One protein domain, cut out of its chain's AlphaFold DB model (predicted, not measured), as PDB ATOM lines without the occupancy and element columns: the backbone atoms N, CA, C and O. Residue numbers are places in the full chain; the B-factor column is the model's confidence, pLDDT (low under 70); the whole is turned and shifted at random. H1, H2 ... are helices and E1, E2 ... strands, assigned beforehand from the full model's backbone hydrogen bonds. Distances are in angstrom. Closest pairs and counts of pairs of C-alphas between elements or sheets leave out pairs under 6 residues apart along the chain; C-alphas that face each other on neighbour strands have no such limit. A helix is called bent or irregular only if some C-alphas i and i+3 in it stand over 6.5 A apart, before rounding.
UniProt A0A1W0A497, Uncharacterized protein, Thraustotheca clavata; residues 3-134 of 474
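This is residues 3 to 134 of the 474 residues of an uncharacterized protein of Thraustotheca clavata (UniProt A0A1W0A497). A single strongly twisted sheet of six antiparallel strands makes the body, with the long, bent strands E1, E5 and E6 side by side in it, the hairpin E3 and E4 along one edge and the short E2 along the other. Three very short helices lie at its margins: H1 and H2 only graze the sheet, H3 lies off it near one end of the longest axis, and long loops reach outward, among them residues 42 to 54 and 75 to 91. The printed part has 132 residues, with three named helices and six named strands in the order H1, E1, E2, H2, E3, E4, H3, E5, E6; the sheet's order is E2, E6, E5, E1, E3, E4. The class is mixed, helices and strands, but under half of the residues, 57 of the 132, are in named elements. The whole is only just compact, close to loose, with a radius of gyration of the C-alphas of 16.4 A and spans of 50 by 35 by 30 A.

The first element is helix H1, residues 9 to 13, with C-alpha 9 at (448.754, 424.780, 363.986). Strand E1, residues 15 to 23, is 24.9 A long from first to last C-alpha and bends by 50 degrees at residue 20. Strand E2, residues 34 to 36, and helix H2, residues 38 to 41, follow. Strand E3 holds residues 55 to 60 and is 15.6 A long; strand E4 holds residues 70 to 74 and is 13.0 A long. Helix H3 holds residues 92 to 95. Strand E5, residues 99 to 110, is the longest strand at 31.6 A, begins at C-alpha 99 at (431.574, 395.793, 370.879) and bends by 51 degrees at residue 107. Strand E6, residues 116 to 124, is 22.7 A long, bends by 60 degrees at residue 120 and ends at C-alpha 124 at (435.743, 404.889, 372.878).

In the sheet, E5 and E1 are antiparallel neighbours, their directions at 150 degrees, with N 18 and O 104 3.1 A apart and N 104 and O 18 2.8 A apart, within hydrogen-bond range. On the other side of E5 lies E6, antiparallel at 151 degrees; the two form a hairpin, with N 105 and O 121 at 2.8 A. E2 is an edge strand, the antiparallel neighbour of E6 at 114 degrees, with N 35 and O 117 at 2.9 A. E3 is the antiparallel neighbour of E1 at 141 degrees, with N 55 and O 19 at 2.7 A. E3 and E4 form a hairpin at 139 degrees, with N 58 and O 73 at 3.0 A, and E4 is the other edge strand. The pairing of E3 is staggered: its residues 55 to 56 pair with E1 and its residues 57 to 60 with E4. From edge to edge the strands' lines turn by 131 degrees. H1 only grazes the sheet with residues 11 to 13; the closest C-alphas of H1 and E5, those of Glu 11 and Gln 107, are 7.8 A apart. H2 only grazes the sheet with residues 38 to 41, and H3 is not on it. The O i to N i+4 pair of H1 is within hydrogen-bond range; H2 and H3 are too short for such a pair.

The two C-alphas farthest apart, those of Asn 65 and Ala 90, are 53.3 A apart. The printed part has no cut. The links from H2 to E3, 13 residues, and from E4 to H3, 17 residues, are long. The mean pLDDT of the printed part is 77.6, and 41 residues are under 70, among them residues 44 to 52, 61 to 68 and 87 to 96.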
ATOM      1  N   VAL A   3     438.938 417.045 369.876       84.06
ATOM      2  CA  VAL A   3     440.351 416.921 370.241       84.06
ATOM      3  C   VAL A   3     440.787 418.246 370.838       84.06
ATOM      4  O   VAL A   3     440.935 419.230 370.120       84.06
ATOM      5  N   GLY A   4     440.956 418.265 372.156       80.50
ATOM      6  CA  GLY A   4     441.583 419.370 372.875       80.50
ATOM      7  C   GLY A   4     443.022 419.020 373.245       80.50
ATOM      8  O   GLY A   4     443.365 417.845 373.362       80.50
ATOM      9  N   GLY A   5     443.861 420.033 373.436       78.06
ATOM     10  CA  GLY A   5     445.242 419.848 373.872       78.06
ATOM     11  C   GLY A   5     446.145 421.010 373.478       78.06
ATOM     12  O   GLY A   5     445.704 421.974 372.857       78.06
ATOM     13  N   ASN A   6     447.419 420.893 373.846       80.94
ATOM     14  CA  ASN A   6     448.463 421.819 373.425       80.94
ATOM     15  C   ASN A   6     449.123 421.256 372.165       80.94
ATOM     16  O   ASN A   6     449.948 420.352 372.259       80.94
ATOM     17  N   PHE A   7     448.739 421.769 371.004       83.38
ATOM     18  CA  PHE A   7     449.379 421.472 369.727       83.38
ATOM     19  C   PHE A   7     449.483 422.759 368.914       83.38
ATOM     20  O   PHE A   7     448.644 423.659 369.004       83.38
ATOM     21  N   THR A   8     450.540 422.856 368.125       83.88
ATOM     22  CA  THR A   8     450.736 423.947 367.178       83.88
ATOM     23  C   THR A   8     449.789 423.791 365.982       83.88
ATOM     24  O   THR A   8     449.363 422.676 365.663       83.88
ATOM     25  N   PRO A   9     449.487 424.878 365.248       80.69
ATOM     26  CA  PRO A   9     448.754 424.780 363.986       80.69
ATOM     27  C   PRO A   9     449.421 423.829 362.981       80.69
ATOM     28  O   PRO A   9     448.736 423.150 362.226       80.69
ATOM     29  N   PHE A  10     450.755 423.738 363.003       81.56
ATOM     30  CA  PHE A  10     451.511 422.822 362.150       81.56
ATOM     31  C   PHE A  10     451.280 421.353 362.518       81.56
ATOM     32  O   PHE A  10     451.016 420.534 361.643       81.56
ATOM     33  N   GLU A  11     451.305 421.020 363.809       85.38
ATOM     34  CA  GLU A  11     450.967 419.672 364.276       85.38
ATOM     35  C   GLU A  11     449.516 419.318 363.952       85.38
ATOM     36  O   GLU A  11     449.257 418.214 363.479       85.38
ATOM     37  N   ALA A  12     448.583 420.264 364.102       84.25
ATOM     38  CA  ALA A  12     447.179 420.052 363.754       84.25
ATOM     39  C   ALA A  12     446.978 419.651 362.282       84.25
ATOM     40  O   ALA A  12     446.122 418.817 361.997       84.25
ATOM     41  N   MET A  13     447.785 420.188 361.356       85.44
ATOM     42  CA  MET A  13     447.742 419.805 359.936       85.44
ATOM     43  C   MET A  13     448.216 418.369 359.678       85.44
ATOM     44  O   MET A  13     447.874 417.792 358.652       85.44
ATOM     45  N   SER A  14     448.995 417.788 360.594       89.88
ATOM     46  CA  SER A  14     449.471 416.402 360.495       89.88
ATOM     47  C   SER A  14     448.498 415.382 361.090       89.88
ATOM     48  O   SER A  14     448.807 414.190 361.111       89.88
ATOM     49  N   PHE A  15     447.356 415.820 361.624       91.69
ATOM     50  CA  PHE A  15     446.425 414.925 362.292       91.69
ATOM     51  C   PHE A  15     445.429 414.289 361.329       91.69
ATOM     52  O   PHE A  15     444.800 414.956 360.511       91.69
ATOM     53  N   GLU A  16     445.230 412.985 361.495       91.38
ATOM     54  CA  GLU A  16     444.246 412.209 360.749       91.38
ATOM     55  C   GLU A  16     443.394 411.382 361.694       91.38
ATOM     56  O   GLU A  16     443.861 410.902 362.726       91.38
ATOM     57  N   THR A  17     442.121 411.208 361.352       90.38
ATOM     58  CA  THR A  17     441.177 410.499 362.216       90.38
ATOM     59  C   THR A  17     440.444 409.409 361.471       90.38
ATOM     60  O   THR A  17     439.737 409.677 360.494       90.38
ATOM     61  N   PHE A  18     440.529 408.203 362.017       90.31
ATOM     62  CA  PHE A  18     439.804 407.045 361.524       90.31
ATOM     63  C   PHE A  18     439.054 406.395 362.665       90.31
ATOM     64  O   PHE A  18     439.524 406.336 363.803       90.31
ATOM     65  N   CYS A  19     437.874 405.896 362.352       89.88
ATOM     66  CA  CYS A  19     437.023 405.244 363.317       89.88
ATOM     67  C   CYS A  19     436.695 403.844 362.847       89.88
ATOM     68  O   CYS A  19     436.609 403.587 361.653       89.88
ATOM     69  N   ARG A  20     436.460 402.943 363.785       88.31
ATOM     70  CA  ARG A  20     435.876 401.647 363.474       88.31
ATOM     71  C   ARG A  20     435.180 401.084 364.687       88.31
ATOM     72  O   ARG A  20     435.375 401.519 365.822       88.31
ATOM     73  N   PHE A  21     434.366 400.084 364.437       87.81
ATOM     74  CA  PHE A  21     433.781 399.300 365.497       87.81
ATOM     75  C   PHE A  21     434.634 398.053 365.746       87.81
ATOM     76  O   PHE A  21     434.993 397.335 364.817       87.81
ATOM     77  N   GLU A  22     434.904 397.752 367.008       86.06
ATOM     78  CA  GLU A  22     435.777 396.649 367.419       86.06
ATOM     79  C   GLU A  22     435.122 395.799 368.504       86.06
ATOM     80  O   GLU A  22     434.067 396.142 369.042       86.06
ATOM     81  N   ARG A  23     435.763 394.687 368.864       83.94
ATOM     82  CA  ARG A  23     435.429 393.944 370.083       83.94
ATOM     83  C   ARG A  23     436.083 394.637 371.279       83.94
ATOM     84  O   ARG A  23     437.212 395.099 371.204       83.94
ATOM     85  N   CYS A  24     435.387 394.687 372.410       77.94
ATOM     86  CA  CYS A  24     435.819 395.445 373.589       77.94
ATOM     87  C   CYS A  24     437.167 394.974 374.172       77.94
ATOM     88  O   CYS A  24     437.862 395.766 374.796       77.94
ATOM     89  N   LEU A  25     437.515 393.695 374.000       68.12
ATOM     90  CA  LEU A  25     438.702 393.073 374.600       68.12
ATOM     91  C   LEU A  25     439.796 392.729 373.579       68.12
ATOM     92  O   LEU A  25     440.822 392.179 373.962       68.12
ATOM     93  N   GLU A  26     439.584 392.999 372.289       66.00
ATOM     94  CA  GLU A  26     440.480 392.540 371.223       66.00
ATOM     95  C   GLU A  26     440.584 393.576 370.096       66.00
ATOM     96  O   GLU A  26     439.563 394.073 369.622       66.00
ATOM     97  N   GLY A  27     441.808 393.831 369.620       66.62
ATOM     98  CA  GLY A  27     442.054 394.575 368.378       66.62
ATOM     99  C   GLY A  27     442.254 396.088 368.513       66.62
ATOM    100  O   GLY A  27     442.146 396.785 367.510       66.62
ATOM    101  N   ALA A  28     442.556 396.601 369.711       78.81
ATOM    102  CA  ALA A  28     442.844 398.021 369.908       78.81
ATOM    103  C   ALA A  28     444.234 398.397 369.378       78.81
ATOM    104  O   ALA A  28     445.194 397.687 369.670       78.81
ATOM    105  N   LEU A  29     444.349 399.534 368.689       89.56
ATOM    106  CA  LEU A  29     445.651 400.182 368.544       89.56
ATOM    107  C   LEU A  29     445.989 400.935 369.837       89.56
ATOM    108  O   LEU A  29     445.120 401.577 370.433       89.56
ATOM    109  N   GLU A  30     447.242 400.862 370.268       89.19
ATOM    110  CA  GLU A  30     447.712 401.515 371.490       89.19
ATOM    111  C   GLU A  30     448.255 402.919 371.203       89.19
ATOM    112  O   GLU A  30     448.788 403.188 370.127       89.19
ATOM    113  N   ILE A  31     448.147 403.834 372.172       91.62
ATOM    114  CA  ILE A  31     448.748 405.170 372.052       91.62
ATOM    115  C   ILE A  31     450.267 405.019 371.899       91.62
ATOM    116  O   ILE A  31     450.913 404.292 372.648       91.62
ATOM    117  N   GLY A  32     450.837 405.723 370.924       91.75
ATOM    118  CA  GLY A  32     452.246 405.644 370.547       91.75
ATOM    119  C   GLY A  32     452.549 404.587 369.483       91.75
ATOM    120  O   GLY A  32     453.617 404.654 368.873       91.75
ATOM    121  N   GLN A  33     451.625 403.662 369.201       94.31
ATOM    122  CA  GLN A  33     451.805 402.665 368.151       94.31
ATOM    123  C   GLN A  33     451.927 403.343 366.782       94.31
ATOM    124  O   GLN A  33     451.148 404.239 366.451       94.31
ATOM    125  N   ILE A  34     452.903 402.899 365.986       94.00
ATOM    126  CA  ILE A  34     453.116 403.359 364.613       94.00
ATOM    127  C   ILE A  34     452.635 402.268 363.662       94.00
ATOM    128  O   ILE A  34     453.016 401.105 363.800       94.00
ATOM    129  N   ILE A  35     451.804 402.649 362.699       92.94
ATOM    130  CA  ILE A  35     451.289 401.769 361.652       92.94
ATOM    131  C   ILE A  35     451.454 402.428 360.286       92.94
ATOM    132  O   ILE A  35     451.505 403.652 360.171       92.94
ATOM    133  N   GLN A  36     451.527 401.617 359.235       92.12
ATOM    134  CA  GLN A  36     451.499 402.128 357.869       92.12
ATOM    135  C   GLN A  36     450.072 402.552 357.506       92.12
ATOM    136  O   GLN A  36     449.108 401.857 357.833       92.12
ATOM    137  N   ALA A  37     449.927 403.694 356.832       88.19
ATOM    138  CA  ALA A  37     448.619 404.238 356.472       88.19
ATOM    139  C   ALA A  37     447.828 403.308 355.539       88.19
ATOM    140  O   ALA A  37     446.602 403.280 355.608       88.19
ATOM    141  N   ASN A  38     448.509 402.517 354.705       85.50
ATOM    142  CA  ASN A  38     447.873 401.554 353.805       85.50
ATOM    143  C   ASN A  38     447.042 400.496 354.554       85.50
ATOM    144  O   ASN A  38     445.960 400.163 354.092       85.50
ATOM    145  N   LEU A  39     447.447 400.067 355.758       84.00
ATOM    146  CA  LEU A  39     446.666 399.134 356.584       84.00
ATOM    147  C   LEU A  39     445.271 399.674 356.933       84.00
ATOM    148  O   LEU A  39     444.340 398.896 357.135       84.00
ATOM    149  N   ILE A  40     445.133 401.000 357.003       85.44
ATOM    150  CA  ILE A  40     443.853 401.680 357.197       85.44
ATOM    151  C   ILE A  40     443.189 401.948 355.847       85.44
ATOM    152  O   ILE A  40     442.022 401.617 355.692       85.44
ATOM    153  N   VAL A  41     443.911 402.529 354.883       79.50
ATOM    154  CA  VAL A  41     443.349 403.013 353.608       79.50
ATOM    155  C   VAL A  41     442.871 401.873 352.701       79.50
ATOM    156  O   VAL A  41     441.816 402.002 352.080       79.50
ATOM    157  N   GLU A  42     443.585 400.748 352.652       74.81
ATOM    158  CA  GLU A  42     443.184 399.553 351.889       74.81
ATOM    159  C   GLU A  42     441.933 398.888 352.477       74.81
ATOM    160  O   GLU A  42     441.151 398.295 351.750       74.81
ATOM    161  N   HIS A  43     441.710 399.034 353.786       72.56
ATOM    162  CA  HIS A  43     440.519 398.539 354.487       72.56
ATOM    163  C   HIS A  43     439.549 399.679 354.831       72.56
ATOM    164  O   HIS A  43     438.683 399.528 355.701       72.56
ATOM    165  N   SER A  44     439.718 400.839 354.191       68.81
ATOM    166  CA  SER A  44     438.827 401.983 354.328       68.81
ATOM    167  C   SER A  44     437.777 401.942 353.237       68.81
ATOM    168  O   SER A  44     437.960 401.349 352.177       68.81
ATOM    169  N   ARG A  45     436.636 402.551 353.524       64.00
ATOM    170  CA  ARG A  45     435.514 402.570 352.600       64.00
ATOM    171  C   ARG A  45     435.877 403.280 351.283       64.00
ATOM    172  O   ARG A  45     436.200 404.464 351.308       64.00
ATOM    173  N   HIS A  46     435.713 402.578 350.159       60.41
ATOM    174  CA  HIS A  46     435.699 403.133 348.796       60.41
ATOM    175  C   HIS A  46     434.361 402.806 348.123       60.41
ATOM    176  O   HIS A  46     433.741 401.797 348.458       60.41
ATOM    177  N   ASP A  47     433.923 403.619 347.160       51.88
ATOM    178  CA  ASP A  47     432.601 403.519 346.503       51.88
ATOM    179  C   ASP A  47     432.297 402.152 345.840       51.88
ATOM    180  O   ASP A  47     431.151 401.883 345.483       51.88
ATOM    181  N   ALA A  48     433.293 401.271 345.693       50.56
ATOM    182  CA  ALA A  48     433.163 399.947 345.083       50.56
ATOM    183  C   ALA A  48     433.202 398.761 346.074       50.56
ATOM    184  O   ALA A  48     432.871 397.643 345.674       50.56
ATOM    185  N   GLU A  49     433.583 398.959 347.343       52.59
ATOM    186  CA  GLU A  49     433.792 397.863 348.306       52.59
ATOM    187  C   GLU A  49     432.881 397.978 349.537       52.59
ATOM    188  O   GLU A  49     432.966 398.892 350.354       52.59
ATOM    189  N   GLU A  50     431.994 396.993 349.683       52.16
ATOM    190  CA  GLU A  50     430.857 396.998 350.613       52.16
ATOM    191  C   GLU A  50     431.230 396.652 352.079       52.16
ATOM    192  O   GLU A  50     430.349 396.558 352.932       52.16
ATOM    193  N   TYR A  51     432.521 396.445 352.389       57.38
ATOM    194  CA  TYR A  51     432.978 395.844 353.658       57.38
ATOM    195  C   TYR A  51     434.185 396.534 354.325       57.38
ATOM    196  O   TYR A  51     434.894 395.892 355.100       57.38
ATOM    197  N   GLY A  52     434.429 397.820 354.052       65.94
ATOM    198  CA  GLY A  52     435.524 398.564 354.689       65.94
ATOM    199  C   GLY A  52     435.398 398.590 356.220       65.94
ATOM    200  O   GLY A  52     434.357 398.955 356.764       65.94
ATOM    201  N   GLU A  53     436.458 398.203 356.934       76.56
ATOM    202  CA  GLU A  53     436.489 398.205 358.403       76.56
ATOM    203  C   GLU A  53     436.670 399.613 358.979       76.56
ATOM    204  O   GLU A  53     436.201 399.886 360.087       76.56
ATOM    205  N   TRP A  54     437.340 400.503 358.240       84.88
ATOM    206  CA  TRP A  54     437.688 401.849 358.687       84.88
ATOM    207  C   TRP A  54     436.797 402.924 358.064       84.88
ATOM    208  O   TRP A  54     436.641 403.030 356.847       84.88
ATOM    209  N   LEU A  55     436.265 403.778 358.934       84.94
ATOM    210  CA  LEU A  55     435.470 404.953 358.615       84.94
ATOM    211  C   LEU A  55     436.362 406.200 358.720       84.94
ATOM    212  O   LEU A  55     436.782 406.550 359.832       84.94
ATOM    213  N   PRO A  56     436.672 406.885 357.607       81.75
ATOM    214  CA  PRO A  56     437.374 408.158 357.671       81.75
ATOM    215  C   PRO A  56     436.482 409.214 358.334       81.75
ATOM    216  O   PRO A  56     435.255 409.176 358.235       81.75
ATOM    217  N   SER A  57     437.099 410.176 359.018       81.62
ATOM    218  CA  SER A  57     436.376 411.324 359.579       81.62
ATOM    219  C   SER A  57     436.836 412.605 358.903       81.62
ATOM    220  O   SER A  57     438.000 412.737 358.533       81.62
ATOM    221  N   LYS A  58     435.925 413.568 358.762       80.38
ATOM    222  CA  LYS A  58     436.218 414.862 358.143       80.38
ATOM    223  C   LYS A  58     436.422 415.911 359.229       80.38
ATOM    224  O   LYS A  58     435.579 416.060 360.119       80.38
ATOM    225  N   LEU A  59     437.543 416.627 359.162       81.00
ATOM    226  CA  LEU A  59     437.774 417.793 360.009       81.00
ATOM    227  C   LEU A  59     436.744 418.868 359.648       81.00
ATOM    228  O   LEU A  59     436.608 419.247 358.486       81.00
ATOM    229  N   GLN A  60     436.009 419.346 360.647       75.44
ATOM    230  CA  GLN A  60     435.087 420.461 360.503       75.44
ATOM    231  C   GLN A  60     435.750 421.703 361.094       75.44
ATOM    232  O   GLN A  60     435.876 421.823 362.314       75.44
ATOM    233  N   TYR A  61     436.162 422.633 360.234       63.91
ATOM    234  CA  TYR A  61     436.609 423.945 360.689       63.91
ATOM    235  C   TYR A  61     435.422 424.682 361.317       63.91
ATOM    236  O   TYR A  61     434.347 424.776 360.719       63.91
ATOM    237  N   LYS A  62     435.603 425.161 362.548       51.81
ATOM    238  CA  LYS A  62     434.683 426.093 363.196       51.81
ATOM    239  C   LYS A  62     435.348 427.471 363.186       51.81
ATOM    240  O   LYS A  62     436.547 427.565 363.418       51.81
ATOM    241  N   ASP A  63     434.538 428.464 362.858       47.19
ATOM    242  CA  ASP A  63     434.835 429.867 362.554       47.19
ATOM    243  C   ASP A  63     435.834 430.608 363.483       47.19
ATOM    244  O   ASP A  63     436.048 430.217 364.631       47.19
ATOM    245  N   GLU A  64     436.368 431.717 362.957       49.53
ATOM    246  CA  GLU A  64     437.603 432.501 363.220       49.53
ATOM    247  C   GLU A  64     438.007 432.898 364.662       49.53
ATOM    248  O   GLU A  64     439.033 433.551 364.851       49.53
ATOM    249  N   ASN A  65     437.303 432.474 365.711       49.09
ATOM    250  CA  ASN A  65     437.625 432.858 367.091       49.09
ATOM    251  C   ASN A  65     438.205 431.696 367.911       49.09
ATOM    252  O   ASN A  65     437.501 431.018 368.655       49.09
ATOM    253  N   ALA A  66     439.526 431.517 367.787       51.44
ATOM    254  CA  ALA A  66     440.444 431.016 368.820       51.44
ATOM    255  C   ALA A  66     440.005 429.790 369.656       51.44
ATOM    256  O   ALA A  66     440.280 429.717 370.854       51.44
ATOM    257  N   SER A  67     439.363 428.790 369.050       53.75
ATOM    258  CA  SER A  67     439.175 427.498 369.712       53.75
ATOM    259  C   SER A  67     440.369 426.592 369.414       53.75
ATOM    260  O   SER A  67     440.527 426.110 368.299       53.75
ATOM    261  N   THR A  68     441.192 426.302 370.425       67.31
ATOM    262  CA  THR A  68     442.270 425.286 370.393       67.31
ATOM    263  C   THR A  68     441.746 423.844 370.291       67.31
ATOM    264  O   THR A  68     442.467 422.890 370.563       67.31
ATOM    265  N   THR A  69     440.468 423.653 369.956       79.06
ATOM    266  CA  THR A  69     439.807 422.346 369.925       79.06
ATOM    267  C   THR A  69     439.430 421.986 368.494       79.06
ATOM    268  O   THR A  69     438.618 422.664 367.869       79.06
ATOM    269  N   LEU A  70     439.973 420.880 367.985       84.19
ATOM    270  CA  LEU A  70     439.617 420.350 366.669       84.19
ATOM    271  C   LEU A  70     438.351 419.495 366.777       84.19
ATOM    272  O   LEU A  70     438.200 418.698 367.708       84.19
ATOM    273  N   ILE A  71     437.442 419.634 365.812       86.12
ATOM    274  CA  ILE A  71     436.195 418.865 365.765       86.12
ATOM    275  C   ILE A  71     436.181 418.017 364.499       86.12
ATOM    276  O   ILE A  71     436.103 418.528 363.388       86.12
ATOM    277  N   TYR A  72     436.197 416.700 364.679       85.69
ATOM    278  CA  TYR A  72     436.096 415.733 363.593       85.69
ATOM    279  C   TYR A  72     434.688 415.152 363.550       85.69
ATOM    280  O   TYR A  72     434.202 414.586 364.542       85.69
ATOM    281  N   ARG A  73     434.022 415.289 362.403       83.88
ATOM    282  CA  ARG A  73     432.695 414.726 362.163       83.88
ATOM    283  C   ARG A  73     432.837 413.371 361.483       83.88
ATOM    284  O   ARG A  73     433.555 413.229 360.498       83.88
ATOM    285  N   ILE A  74     432.151 412.383 362.043       82.56
ATOM    286  CA  ILE A  74     432.180 410.997 361.579       82.56
ATOM    287  C   ILE A  74     430.804 410.689 361.004       82.56
ATOM    288  O   ILE A  74     429.811 410.991 361.668       82.56
ATOM    289  N   ASN A  75     430.767 410.123 359.797       76.50
ATOM    290  CA  ASN A  75     429.553 409.769 359.059       76.50
ATOM    291  C   ASN A  75     428.480 410.890 359.059       76.50
ATOM    292  O   ASN A  75     427.444 410.770 359.725       76.50
ATOM    293  N   PRO A  76     428.745 412.052 358.424       70.38
ATOM    294  CA  PRO A  76     427.782 413.148 358.349       70.38
ATOM    295  C   PRO A  76     426.463 412.716 357.671       70.38
ATOM    296  O   PRO A  76     426.470 411.784 356.882       70.38
ATOM    297  N   PRO A  77     425.334 413.418 357.906       58.06
ATOM    298  CA  PRO A  77     423.979 412.976 357.516       58.06
ATOM    299  C   PRO A  77     423.719 412.785 356.009       58.06
ATOM    300  O   PRO A  77     422.613 412.420 355.631       58.06
ATOM    301  N   GLN A  78     424.699 413.106 355.165       56.75
ATOM    302  CA  GLN A  78     424.659 412.972 353.707       56.75
ATOM    303  C   GLN A  78     425.518 411.794 353.206       56.75
ATOM    304  O   GLN A  78     425.535 411.535 352.009       56.75
ATOM    305  N   GLU A  79     426.227 411.100 354.102       59.06
ATOM    306  CA  GLU A  79     426.969 409.864 353.830       59.06
ATOM    307  C   GLU A  79     426.157 408.638 354.289       59.06
ATOM    308  O   GLU A  79     425.186 408.757 355.041       59.06
ATOM    309  N   ASP A  80     426.507 407.466 353.756       57.50
ATOM    310  CA  ASP A  80     425.710 406.239 353.825       57.50
ATOM    311  C   ASP A  80     425.482 405.650 355.236       57.50
ATOM    312  O   ASP A  80     425.854 406.175 356.286       57.50
ATOM    313  N   GLN A  81     424.823 404.489 355.259       68.44
ATOM    314  CA  GLN A  81     424.539 403.719 356.465       68.44
ATOM    315  C   GLN A  81     425.816 403.376 357.249       68.44
ATOM    316  O   GLN A  81     426.864 403.072 356.680       68.44
ATOM    317  N   TRP A  82     425.703 403.352 358.579       76.81
ATOM    318  CA  TRP A  82     426.772 402.867 359.452       76.81
ATOM    319  C   TRP A  82     427.043 401.389 359.175       76.81
ATOM    320  O   TRP A  82     426.185 400.538 359.419       76.81
ATOM    321  N   GLN A  83     428.244 401.080 358.696       68.44
ATOM    322  CA  GLN A  83     428.637 399.708 358.410       68.44
ATOM    323  C   GLN A  83     429.307 399.056 359.615       68.44
ATOM    324  O   GLN A  83     430.060 399.680 360.366       68.44
ATOM    325  N   TYR A  84     429.023 397.767 359.781       73.88
ATOM    326  CA  TYR A  84     429.634 396.953 360.812       73.88
ATOM    327  C   TYR A  84     430.016 395.573 360.274       73.88
ATOM    328  O   TYR A  84     429.157 394.716 360.084       73.88
ATOM    329  N   GLY A  85     431.314 395.354 360.041       64.00
ATOM    330  CA  GLY A  85     431.857 394.159 359.374       64.00
ATOM    331  C   GLY A  85     431.815 392.858 360.185       64.00
ATOM    332  O   GLY A  85     432.289 391.815 359.729       64.00
ATOM    333  N   TRP A  86     431.256 392.868 361.396       70.12
ATOM    334  CA  TRP A  86     431.201 391.665 362.218       70.12
ATOM    335  C   TRP A  86     430.133 390.689 361.725       70.12
ATOM    336  O   TRP A  86     428.924 390.924 361.813       70.12
ATOM    337  N   LYS A  87     430.592 389.519 361.285       65.62
ATOM    338  CA  LYS A  87     429.721 388.402 360.931       65.62
ATOM    339  C   LYS A  87     429.279 387.687 362.203       65.62
ATOM    340  O   LYS A  87     430.031 386.933 362.821       65.62
ATOM    341  N   GLY A  88     428.041 387.946 362.608       59.56
ATOM    342  CA  GLY A  88     427.455 387.277 363.760       59.56
ATOM    343  C   GLY A  88     427.316 385.769 363.565       59.56
ATOM    344  O   GLY A  88     427.139 385.276 362.457       59.56
ATOM    345  N   GLY A  89     427.359 385.023 364.670       57.78
ATOM    346  CA  GLY A  89     427.179 383.572 364.666       57.78
ATOM    347  C   GLY A  89     426.054 383.099 365.585       57.78
ATOM    348  O   GLY A  89     425.632 383.781 366.523       57.78
ATOM    349  N   ALA A  90     425.585 381.871 365.354       53.03
ATOM    350  CA  ALA A  90     424.582 381.209 366.192       53.03
ATOM    351  C   ALA A  90     425.124 380.782 367.574       53.03
ATOM    352  O   ALA A  90     424.368 380.277 368.408       53.03
ATOM    353  N   SER A  91     426.407 381.022 367.869       60.31
ATOM    354  CA  SER A  91     426.996 380.726 369.175       60.31
ATOM    355  C   SER A  91     426.679 381.819 370.202       60.31
ATOM    356  O   SER A  91     426.557 383.006 369.892       60.31
ATOM    357  N   LYS A  92     426.524 381.413 371.465       52.25
ATOM    358  CA  LYS A  92     426.237 382.343 372.566       52.25
ATOM    359  C   LYS A  92     427.413 383.287 372.857       52.25
ATOM    360  O   LYS A  92     427.183 384.427 373.239       52.25
ATOM    361  N   VAL A  93     428.644 382.811 372.666       57.84
ATOM    362  CA  VAL A  93     429.870 383.599 372.862       57.84
ATOM    363  C   VAL A  93     429.917 384.755 371.865       57.84
ATOM    364  O   VAL A  93     430.116 385.895 372.271       57.84
ATOM    365  N   LEU A  94     429.604 384.487 370.593       65.56
ATOM    366  CA  LEU A  94     429.554 385.521 369.559       65.56
ATOM    367  C   LEU A  94     428.459 386.557 369.850       65.56
ATOM    368  O   LEU A  94     428.721 387.747 369.802       65.56
ATOM    369  N   ARG A  95     427.255 386.145 370.267       65.19
ATOM    370  CA  ARG A  95     426.165 387.097 370.583       65.19
ATOM    371  C   ARG A  95     426.411 387.985 371.801       65.19
ATOM    372  O   ARG A  95     425.912 389.101 371.849       65.19
ATOM    373  N   ASN A  96     427.124 387.469 372.796       68.12
ATOM    374  CA  ASN A  96     427.452 388.215 374.007       68.12
ATOM    375  C   ASN A  96     428.772 388.980 373.878       68.12
ATOM    376  O   ASN A  96     429.214 389.592 374.851       68.12
ATOM    377  N   THR A  97     429.410 388.919 372.707       78.12
ATOM    378  CA  THR A  97     430.616 389.689 372.443       78.12
ATOM    379  C   THR A  97     430.263 391.163 372.569       78.12
ATOM    380  O   THR A  97     429.313 391.651 371.959       78.12
ATOM    381  N   LYS A  98     430.985 391.852 373.450       81.38
ATOM    382  CA  LYS A  98     430.844 393.291 373.624       81.38
ATOM    383  C   LYS A  98     431.641 393.984 372.537       81.38
ATOM    384  O   LYS A  98     432.788 393.617 372.279       81.38
ATOM    385  N   HIS A  99     431.028 394.987 371.946       86.75
ATOM    386  CA  HIS A  99     431.574 395.793 370.879       86.75
ATOM    387  C   HIS A  99     431.681 397.236 371.338       86.75
ATOM    388  O   HIS A  99     430.941 397.666 372.220       86.75
ATOM    389  N   VAL A 100     432.619 397.969 370.768       89.00
ATOM    390  CA  VAL A 100     432.843 399.383 371.059       89.00
ATOM    391  C   VAL A 100     433.050 400.117 369.749       89.00
ATOM    392  O   VAL A 100     433.634 399.572 368.815       89.00
ATOM    393  N   PHE A 101     432.577 401.351 369.677       90.44
ATOM    394  CA  PHE A 101     432.956 402.270 368.619       90.44
ATOM    395  C   PHE A 101     434.197 403.031 369.076       90.44
ATOM    396  O   PHE A 101     434.169 403.654 370.141       90.44
ATOM    397  N   LYS A 102     435.282 402.961 368.305       90.56
ATOM    398  CA  LYS A 102     436.523 403.678 368.588       90.56
ATOM    399  C   LYS A 102     436.825 404.687 367.502       90.56
ATOM    400  O   LYS A 102     436.757 404.366 366.319       90.56
ATOM    401  N   ALA A 103     437.205 405.879 367.935       91.62
ATOM    402  CA  ALA A 103     437.763 406.921 367.097       91.62
ATOM    403  C   ALA A 103     439.232 407.108 367.477       91.62
ATOM    404  O   ALA A 103     439.551 407.413 368.627       91.62
ATOM    405  N   TYR A 104     440.112 406.894 366.510       93.25
ATOM    406  CA  TYR A 104     441.550 407.032 366.657       93.25
ATOM    407  C   TYR A 104     441.993 408.355 366.049       93.25
ATOM    408  O   TYR A 104     441.593 408.703 364.937       93.25
ATOM    409  N   LEU A 105     442.835 409.072 366.784       93.44
ATOM    410  CA  LEU A 105     443.576 410.224 366.303       93.44
ATOM    411  C   LEU A 105     445.007 409.785 366.024       93.44
ATOM    412  O   LEU A 105     445.688 409.263 366.911       93.44
ATOM    413  N   PHE A 106     445.452 410.028 364.803       94.56
ATOM    414  CA  PHE A 106     446.793 409.748 364.335       94.56
ATOM    415  C   PHE A 106     447.540 411.041 364.047       94.56
ATOM    416  O   PHE A 106     446.941 412.022 363.624       94.56
ATOM    417  N   GLN A 107     448.854 411.007 364.226       94.00
ATOM    418  CA  GLN A 107     449.790 411.989 363.705       94.00
ATOM    419  C   GLN A 107     450.566 411.358 362.550       94.00
ATOM    420  O   GLN A 107     451.135 410.275 362.711       94.00
ATOM    421  N   VAL A 108     450.614 412.026 361.401       94.19
ATOM    422  CA  VAL A 108     451.485 411.634 360.290       94.19
ATOM    423  C   VAL A 108     452.927 411.947 360.681       94.19
ATOM    424  O   VAL A 108     453.278 413.106 360.892       94.19
ATOM    425  N   VAL A 109     453.754 410.909 360.814       93.44
ATOM    426  CA  VAL A 109     455.166 411.047 361.228       93.44
ATOM    427  C   VAL A 109     456.141 410.947 360.059       93.44
ATOM    428  O   VAL A 109     457.247 411.466 360.146       93.44
ATOM    429  N   GLU A 110     455.729 410.313 358.963       92.06
ATOM    430  CA  GLU A 110     456.526 410.141 357.749       92.06
ATOM    431  C   GLU A 110     455.583 410.088 356.543       92.06
ATOM    432  O   GLU A 110     454.489 409.526 356.649       92.06
ATOM    433  N   TYR A 111     455.981 410.695 355.421       87.00
ATOM    434  CA  TYR A 111     455.180 410.753 354.190       87.00
ATOM    435  C   TYR A 111     455.713 409.811 353.102       87.00
ATOM    436  O   TYR A 111     454.926 409.123 352.458       87.00
ATOM    437  N   GLU A 112     457.033 409.744 352.930       85.06
ATOM    438  CA  GLU A 112     457.717 408.928 351.921       85.06
ATOM    439  C   GLU A 112     458.807 408.076 352.585       85.06
ATOM    440  O   GLU A 112     459.430 408.569 353.523       85.06
ATOM    441  N   PRO A 113     459.078 406.840 352.113       81.31
ATOM    442  CA  PRO A 113     458.478 406.168 350.950       81.31
ATOM    443  C   PRO A 113     457.091 405.561 351.229       81.31
ATOM    444  O   PRO A 113     456.351 405.270 350.293       81.31
ATOM    445  N   CYS A 114     456.727 405.396 352.503       86.00
ATOM    446  CA  CYS A 114     455.423 404.905 352.939       86.00
ATOM    447  C   CYS A 114     454.902 405.795 354.066       86.00
ATOM    448  O   CYS A 114     455.592 406.001 355.062       86.00
ATOM    449  N   LYS A 115     453.661 406.271 353.947       92.69
ATOM    450  CA  LYS A 115     453.051 407.126 354.966       92.69
ATOM    451  C   LYS A 115     452.883 406.375 356.294       92.69
ATOM    452  O   LYS A 115     452.173 405.366 356.341       92.69
ATOM    453  N   LEU A 116     453.489 406.878 357.368       94.62
ATOM    454  CA  LEU A 116     453.402 406.303 358.715       94.62
ATOM    455  C   LEU A 116     452.523 407.153 359.630       94.62
ATOM    456  O   LEU A 116     452.658 408.376 359.707       94.62
ATOM    457  N   LEU A 117     451.649 406.475 360.368       95.19
ATOM    458  CA  LEU A 117     450.690 407.061 361.293       95.19
ATOM    459  C   LEU A 117     451.010 406.611 362.716       95.19
ATOM    460  O   LEU A 117     451.026 405.414 363.003       95.19
ATOM    461  N   ARG A 118     451.228 407.564 363.622       95.50
ATOM    462  CA  ARG A 118     451.351 407.306 365.061       95.50
ATOM    463  C   ARG A 118     450.023 407.567 365.749       95.50
ATOM    464  O   ARG A 118     449.491 408.663 365.629       95.50
ATOM    465  N   VAL A 119     449.516 406.618 366.527       95.50
ATOM    466  CA  VAL A 119     448.332 406.833 367.371       95.50
ATOM    467  C   VAL A 119     448.677 407.829 368.479       95.50
ATOM    468  O   VAL A 119     449.578 407.581 369.276       95.50
ATOM    469  N   ILE A 120     447.950 408.937 368.565       93.75
ATOM    470  CA  ILE A 120     448.139 409.966 369.602       93.75
ATOM    471  C   ILE A 120     446.914 410.133 370.507       93.75
ATOM    472  O   ILE A 120     447.011 410.742 371.568       93.75
ATOM    473  N   GLY A 121     445.770 409.553 370.139       90.56
ATOM    474  CA  GLY A 121     444.582 409.551 370.985       90.56
ATOM    475  C   GLY A 121     443.560 408.506 370.562       90.56
ATOM    476  O   GLY A 121     443.466 408.153 369.388       90.56
ATOM    477  N   VAL A 122     442.779 408.024 371.529       91.50
ATOM    478  CA  VAL A 122     441.682 407.079 371.297       91.50
ATOM    479  C   VAL A 122     440.473 407.516 372.114       91.50
ATOM    480  O   VAL A 122     440.561 407.660 373.330       91.50
ATOM    481  N   ALA A 123     439.337 407.707 371.451       89.75
ATOM    482  CA  ALA A 123     438.039 407.869 372.093       89.75
ATOM    483  C   ALA A 123     437.212 406.597 371.878       89.75
ATOM    484  O   ALA A 123     437.201 406.044 370.780       89.75
ATOM    485  N   GLN A 124     436.510 406.135 372.912       88.38
ATOM    486  CA  GLN A 124     435.743 404.889 372.878       88.38
ATOM    487  C   GLN A 124     434.316 405.113 373.387       88.38
ATOM    488  O   GLN A 124     434.114 405.797 374.390       88.38
ATOM    489  N   SER A 125     433.326 404.509 372.726       88.69
ATOM    490  CA  SER A 125     431.951 404.449 373.231       88.69
ATOM    491  C   SER A 125     431.826 403.538 374.454       88.69
ATOM    492  O   SER A 125     432.703 402.727 374.764       88.69
ATOM    493  N   THR A 126     430.669 403.580 375.111       83.75
ATOM    494  CA  THR A 126     430.287 402.507 376.031       83.75
ATOM    495  C   THR A 126     430.169 401.173 375.273       83.75
ATOM    496  O   THR A 126     429.783 401.165 374.095       83.75
ATOM    497  N   PRO A 127     430.522 400.032 375.898       83.56
ATOM    498  CA  PRO A 127     430.405 398.736 375.242       83.56
ATOM    499  C   PRO A 127     428.948 398.322 375.000       83.56
ATOM    500  O   PRO A 127     428.134 398.305 375.923       83.56
ATOM    501  N   PHE A 128     428.634 397.877 373.787       81.75
ATOM    502  CA  PHE A 128     427.300 397.437 373.373       81.75
ATOM    503  C   PHE A 128     427.316 396.009 372.804       81.75
ATOM    504  O   PHE A 128     428.366 395.426 372.552       81.75
ATOM    505  N   THR A 129     426.144 395.393 372.646       78.44
ATOM    506  CA  THR A 129     425.972 394.096 371.960       78.44
ATOM    507  C   THR A 129     425.052 394.279 370.773       78.44
ATOM    508  O   THR A 129     424.152 395.113 370.825       78.44
ATOM    509  N   LEU A 130     425.210 393.453 369.745       73.94
ATOM    510  CA  LEU A 130     424.364 393.532 368.563       73.94
ATOM    511  C   LEU A 130     423.319 392.431 368.546       73.94
ATOM    512  O   LEU A 130     423.611 391.248 368.740       73.94
ATOM    513  N   SER A 131     422.084 392.833 368.266       68.75
ATOM    514  CA  SER A 131     420.975 391.921 368.027       68.75
ATOM    515  C   SER A 131     420.511 392.054 366.584       68.75
ATOM    516  O   SER A 131     420.471 393.141 366.023       68.75
ATOM    517  N   SER A 132     420.145 390.929 365.972       66.94
ATOM    518  CA  SER A 132     419.510 390.948 364.656       66.94
ATOM    519  C   SER A 132     418.124 391.568 364.774       66.94
ATOM    520  O   SER A 132     417.411 391.237 365.723       66.94
ATOM    521  N   TYR A 133     417.695 392.318 363.763       58.69
ATOM    522  CA  TYR A 133     416.367 392.937 363.703       58.69
ATOM    523  C   TYR A 133     415.219 391.990 364.109       58.69
ATOM    524  O   TYR A 133     414.437 392.302 364.998       58.69
ATOM    525  N   ARG A 134     415.197 390.751 363.590       61.81
ATOM    526  CA  ARG A 134     414.183 389.737 363.959       61.81
ATOM    527  C   ARG A 134     414.142 389.389 365.455       61.81
ATOM    528  O   ARG A 134     413.078 389.091 365.977       61.81
TER     529      ARG A 134